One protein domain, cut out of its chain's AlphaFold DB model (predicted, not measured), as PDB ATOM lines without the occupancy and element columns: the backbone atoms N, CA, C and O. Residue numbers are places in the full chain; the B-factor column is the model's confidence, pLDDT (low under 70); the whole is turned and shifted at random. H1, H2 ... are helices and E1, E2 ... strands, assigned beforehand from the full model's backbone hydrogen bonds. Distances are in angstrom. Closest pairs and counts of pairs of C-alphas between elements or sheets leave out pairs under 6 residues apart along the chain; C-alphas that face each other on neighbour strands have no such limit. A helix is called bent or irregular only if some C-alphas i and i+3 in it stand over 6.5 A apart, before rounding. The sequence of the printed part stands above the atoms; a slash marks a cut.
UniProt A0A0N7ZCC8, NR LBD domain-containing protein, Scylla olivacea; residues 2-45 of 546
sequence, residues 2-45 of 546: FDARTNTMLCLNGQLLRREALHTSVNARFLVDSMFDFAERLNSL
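AT A GLANCE: This is residues 2 to 45 of the 546 residues of the protein "NR LBD domain-containing protein" of Scylla olivacea (UniProt A0A0N7ZCC8). One long helix, H2, runs past a small two-stranded hairpin, E1 and E2, whose turn points away from it. The short H1 and its link lead from E2 to the beginning of H2. The 44 printed residues run E1, E2, H1, H2, the sheet antiparallel, the class mixed. The whole is compact, radius of gyration of the C-alphas 10.4 A, spanning 30 by 21 by 17 A.

HOW THE PARTS SIT: E1, residues 8 to 10, and E2, residues 16 to 18, form an antiparallel hairpin at 154 degrees, with N 9 and O 17 within hydrogen-bond range at 2.9 A. H1, residues 19 to 22, and H2, residues 26 to 43, touch; their closest C-alphas are Leu 22 and Arg 29, 6.5 A, and H2 uses residues 28 to 36 alone. E2 and H2 are apart. In H2, 12 of 14 O i to N i+4 pairs are within range; H1 is too short for one.

IN THESE COORDINATES: E1 begins at C-alpha 8 (264.600, 276.968, 402.841). H2, 26.0 A long, ends at C-alpha 43 (263.238, 282.190, 414.243); it is irregular, C-alphas 27 and 30 being 7.4 A apart.

THE WHOLE: The farthest C-alphas, Thr 24 and Leu 45, are 31.5 A apart. The printed part has no cut, and its links are tight. Residues 21 to 27 have pLDDT under 70.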
ATOM      1  N   PHE A   2     264.261 275.771 409.693       88.56
ATOM      2  CA  PHE A   2     264.214 276.800 408.648       88.56
ATOM      3  C   PHE A   2     265.527 277.603 408.614       88.56
ATOM      4  O   PHE A   2     266.037 277.958 409.679       88.56
ATOM      5  N   ASP A   3     266.064 277.867 407.420       87.94
ATOM      6  CA  ASP A   3     267.173 278.795 407.169       87.94
ATOM      7  C   ASP A   3     266.660 280.031 406.416       87.94
ATOM      8  O   ASP A   3     266.307 279.967 405.234       87.94
ATOM      9  N   ALA A   4     266.680 281.171 407.108       85.69
ATOM     10  CA  ALA A   4     266.249 282.454 406.569       85.69
ATOM     11  C   ALA A   4     267.177 282.984 405.460       85.69
ATOM     12  O   ALA A   4     266.729 283.731 404.597       85.69
ATOM     13  N   ARG A   5     268.461 282.588 405.428       85.62
ATOM     14  CA  ARG A   5     269.421 283.082 404.421       85.62
ATOM     15  C   ARG A   5     269.175 282.502 403.035       85.62
ATOM     16  O   ARG A   5     269.431 283.171 402.041       85.62
ATOM     17  N   THR A   6     268.743 281.246 402.973       87.44
ATOM     18  CA  THR A   6     268.463 280.542 401.714       87.44
ATOM     19  C   THR A   6     266.971 280.450 401.398       87.44
ATOM     20  O   THR A   6     266.622 279.969 400.319       87.44
ATOM     21  N   ASN A   7     266.113 280.918 402.315       88.94
ATOM     22  CA  ASN A   7     264.660 280.770 402.293       88.94
ATOM     23  C   ASN A   7     264.243 279.299 402.111       88.94
ATOM     24  O   ASN A   7     263.465 278.943 401.219       88.94
ATOM     25  N   THR A   8     264.822 278.417 402.937       91.38
ATOM     26  CA  THR A   8     264.600 276.968 402.841       91.38
ATOM     27  C   THR A   8     264.232 276.299 404.158       91.38
ATOM     28  O   THR A   8     264.665 276.701 405.236       91.38
ATOM     29  N   MET A   9     263.429 275.240 404.066       90.94
ATOM     30  CA  MET A   9     262.986 274.428 405.195       90.94
ATOM     31  C   MET A   9     263.454 272.980 405.018       90.94
ATOM     32  O   MET A   9     263.158 272.339 404.013       90.94
ATOM     33  N   LEU A  10     264.176 272.456 406.006       90.50
ATOM     34  CA  LEU A  10     264.598 271.060 406.050       90.50
ATOM     35  C   LEU A  10     263.439 270.180 406.531       90.50
ATOM     36  O   LEU A  10     263.022 270.260 407.689       90.50
ATOM     37  N   CYS A  11     262.939 269.323 405.648       86.19
ATOM     38  CA  CYS A  11     261.925 268.328 405.963       86.19
ATOM     39  C   CYS A  11     262.523 267.133 406.727       86.19
ATOM     40  O   CYS A  11     263.711 266.827 406.622       86.19
ATOM     41  N   LEU A  12     261.682 266.402 407.471       84.19
ATOM     42  CA  LEU A  12     262.106 265.254 408.295       84.19
ATOM     43  C   LEU A  12     262.698 264.082 407.487       84.19
ATOM     44  O   LEU A  12     263.406 263.248 408.039       84.19
ATOM     45  N   ASN A  13     262.425 264.027 406.182       85.56
ATOM     46  CA  ASN A  13     263.003 263.074 405.232       85.56
ATOM     47  C   ASN A  13     264.354 263.540 404.643       85.56
ATOM     48  O   ASN A  13     264.847 262.929 403.698       85.56
ATOM     49  N   GLY A  14     264.930 264.637 405.148       87.25
ATOM     50  CA  GLY A  14     266.177 265.227 404.656       87.25
ATOM     51  C   GLY A  14     266.034 266.083 403.392       87.25
ATOM     52  O   GLY A  14     267.027 266.642 402.934       87.25
ATOM     53  N   GLN A  15     264.832 266.214 402.819       87.56
ATOM     54  CA  GLN A  15     264.614 267.065 401.647       87.56
ATOM     55  C   GLN A  15     264.628 268.546 402.027       87.56
ATOM     56  O   GLN A  15     264.100 268.945 403.065       87.56
ATOM     57  N   LEU A  16     265.205 269.367 401.150       88.75
ATOM     58  CA  LEU A  16     265.233 270.815 401.303       88.75
ATOM     59  C   LEU A  16     264.086 271.446 400.505       88.75
ATOM     60  O   LEU A  16     264.117 271.490 399.275       88.75
ATOM     61  N   LEU A  17     263.074 271.945 401.208       87.31
ATOM     62  CA  LEU A  17     261.978 272.711 400.630       87.31
ATOM     63  C   LEU A  17     262.460 274.140 400.364       87.31
ATOM     64  O   LEU A  17     262.907 274.805 401.296       87.31
ATOM     65  N   ARG A  18     262.341 274.642 399.132       87.19
ATOM     66  CA  ARG A  18     262.474 276.084 398.841       87.19
ATOM     67  C   ARG A  18     261.085 276.689 398.716       87.19
ATOM     68  O   ARG A  18     260.199 276.029 398.165       87.19
ATOM     69  N   ARG A  19     260.899 277.929 399.169       85.38
ATOM     70  CA  ARG A  19     259.607 278.631 399.080       85.38
ATOM     71  C   ARG A  19     259.097 278.703 397.633       85.38
ATOM     72  O   ARG A  19     257.917 278.489 397.365       85.38
ATOM     73  N   GLU A  20     260.013 278.884 396.687       78.12
ATOM     74  CA  GLU A  20     259.741 279.037 395.256       78.12
ATOM     75  C   GLU A  20     259.484 277.691 394.548       78.12
ATOM     76  O   GLU A  20     258.804 277.638 393.522       78.12
ATOM     77  N   ALA A  21     259.984 276.575 395.093       69.69
ATOM     78  CA  ALA A  21     259.937 275.264 394.434       69.69
ATOM     79  C   ALA A  21     258.531 274.633 394.394       69.69
ATOM     80  O   ALA A  21     258.286 273.727 393.601       69.69
ATOM     81  N   LEU A  22     257.598 275.103 395.229       65.06
ATOM     82  CA  LEU A  22     256.235 274.561 395.316       65.06
ATOM     83  C   LEU A  22     255.191 275.349 394.505       65.06
ATOM     84  O   LEU A  22     253.995 275.063 394.585       65.06
ATOM     85  N   HIS A  23     255.640 276.285 393.659       60.38
ATOM     86  CA  HIS A  23     254.784 277.065 392.758       60.38
ATOM     87  C   HIS A  23     253.935 276.203 391.799       60.38
ATOM     88  O   HIS A  23     252.866 276.642 391.384       60.38
ATOM     89  N   THR A  24     254.354 274.968 391.495       54.22
ATOM     90  CA  THR A  24     253.655 274.036 390.586       54.22
ATOM     91  C   THR A  24     252.260 273.621 391.072       54.22
ATOM     92  O   THR A  24     251.445 273.166 390.273       54.22
ATOM     93  N   SER A  25     251.935 273.795 392.360       61.34
ATOM     94  CA  SER A  25     250.565 273.603 392.846       61.34
ATOM     95  C   SER A  25     250.059 274.831 393.608       61.34
ATOM     96  O   SER A  25     250.259 274.978 394.813       61.34
ATOM     97  N   VAL A  26     249.300 275.685 392.906       64.88
ATOM     98  CA  VAL A  26     248.504 276.796 393.487       64.88
ATOM     99  C   VAL A  26     247.741 276.321 394.732       64.88
ATOM    100  O   VAL A  26     247.685 276.980 395.766       64.88
ATOM    101  N   ASN A  27     247.250 275.088 394.635       64.06
ATOM    102  CA  ASN A  27     246.552 274.323 395.650       64.06
ATOM    103  C   ASN A  27     247.299 274.148 396.990       64.06
ATOM    104  O   ASN A  27     246.622 273.971 398.002       64.06
ATOM    105  N   ALA A  28     248.636 274.126 397.021       76.19
ATOM    106  CA  ALA A  28     249.437 274.010 398.250       76.19
ATOM    107  C   ALA A  28     250.168 275.307 398.628       76.19
ATOM    108  O   ALA A  28     250.584 275.446 399.778       76.19
ATOM    109  N   ARG A  29     250.270 276.265 397.696       83.06
ATOM    110  CA  ARG A  29     250.985 277.536 397.860       83.06
ATOM    111  C   ARG A  29     250.684 278.234 399.190       83.06
ATOM    112  O   ARG A  29     251.606 278.483 399.953       83.06
ATOM    113  N   PHE A  30     249.409 278.482 399.499       86.00
ATOM    114  CA  PHE A  30     249.004 279.202 400.714       86.00
ATOM    115  C   PHE A  30     249.472 278.536 402.013       86.00
ATOM    116  O   PHE A  30     249.890 279.228 402.939       86.00
ATOM    117  N   LEU A  31     249.429 277.200 402.086       88.38
ATOM    118  CA  LEU A  31     249.920 276.454 403.247       88.38
ATOM    119  C   LEU A  31     251.439 276.602 403.382       88.38
ATOM    120  O   LEU A  31     251.933 276.849 404.476       88.38
ATOM    121  N   VAL A  32     252.158 276.467 402.267       88.75
ATOM    122  CA  VAL A  32     253.619 276.587 402.212       88.75
ATOM    123  C   VAL A  32     254.051 277.989 402.626       88.75
ATOM    124  O   VAL A  32     254.819 278.114 403.572       88.75
ATOM    125  N   ASP A  33     253.517 279.029 401.982       89.50
ATOM    126  CA  ASP A  33     253.800 280.428 402.318       89.50
ATOM    127  C   ASP A  33     253.534 280.687 403.815       89.50
ATOM    128  O   ASP A  33     254.425 281.158 404.520       89.50
ATOM    129  N   SER A  34     252.393 280.229 404.347       91.88
ATOM    130  CA  SER A  34     252.067 280.364 405.777       91.88
ATOM    131  C   SER A  34     253.040 279.618 406.706       91.88
ATOM    132  O   SER A  34     253.331 280.103 407.800       91.88
ATOM    133  N   MET A  35     253.554 278.448 406.303       92.19
ATOM    134  CA  MET A  35     254.574 277.705 407.058       92.19
ATOM    135  C   MET A  35     255.932 278.419 407.049       92.19
ATOM    136  O   MET A  35     256.613 278.424 408.074       92.19
ATOM    137  N   PHE A  36     256.322 279.018 405.920       92.69
ATOM    138  CA  PHE A  36     257.538 279.827 405.808       92.69
ATOM    139  C   PHE A  36     257.440 281.094 406.663       92.69
ATOM    140  O   PHE A  36     258.300 281.316 407.512       92.69
ATOM    141  N   ASP A  37     256.353 281.857 406.526       92.69
ATOM    142  CA  ASP A  37     256.134 283.089 407.292       92.69
ATOM    143  C   ASP A  37     256.048 282.811 408.802       92.69
ATOM    144  O   ASP A  37     256.510 283.607 409.619       92.69
ATOM    145  N   PHE A  38     255.474 281.672 409.205       94.94
ATOM    146  CA  PHE A  38     255.489 281.236 410.602       94.94
ATOM    147  C   PHE A  38     256.901 280.881 411.085       94.94
ATOM    148  O   PHE A  38     257.293 281.285 412.178       94.94
ATOM    149  N   ALA A  39     257.673 280.135 410.290       93.69
ATOM    150  CA  ALA A  39     259.027 279.732 410.662       93.69
ATOM    151  C   ALA A  39     259.983 280.932 410.773       93.69
ATOM    152  O   ALA A  39     260.832 280.955 411.661       93.69
ATOM    153  N   GLU A  40     259.806 281.954 409.934       92.69
ATOM    154  CA  GLU A  40     260.513 283.231 410.040       92.69
ATOM    155  C   GLU A  40     260.154 283.970 411.340       92.69
ATOM    156  O   GLU A  40     261.051 284.294 412.121       92.69
ATOM    157  N   ARG A  41     258.852 284.122 411.645       93.19
ATOM    158  CA  ARG A  41     258.362 284.717 412.908       93.19
ATOM    159  C   ARG A  41     258.745 283.933 414.167       93.19
ATOM    160  O   ARG A  41     258.717 284.500 415.256       93.19
ATOM    161  N   LEU A  42     259.033 282.636 414.057       94.00
ATOM    162  CA  LEU A  42     259.516 281.820 415.174       94.00
ATOM    163  C   LEU A  42     261.037 281.955 415.338       94.00
ATOM    164  O   LEU A  42     261.519 282.095 416.460       94.00
ATOM    165  N   ASN A  43     261.790 281.972 414.232       92.88
ATOM    166  CA  ASN A  43     263.238 282.190 414.243       92.88
ATOM    167  C   ASN A  43     263.611 283.581 414.792       92.88
ATOM    168  O   ASN A  43     264.629 283.699 415.473       92.88
ATOM    169  N   SER A  44     262.795 284.617 414.552       92.31
ATOM    170  CA  SER A  44     263.030 285.968 415.090       92.31
ATOM    171  C   SER A  44     262.924 286.067 416.617       92.31
ATOM    172  O   SER A  44     263.357 287.067 417.177       92.31
ATOM    173  N   LEU A  45     262.383 285.047 417.296       92.06
ATOM    174  CA  LEU A  45     262.357 284.966 418.763       92.06
ATOM    175  C   LEU A  45     263.662 284.413 419.361       92.06
ATOM    176  O   LEU A  45     263.765 284.306 420.577       92.06
TER     177      LEU A  45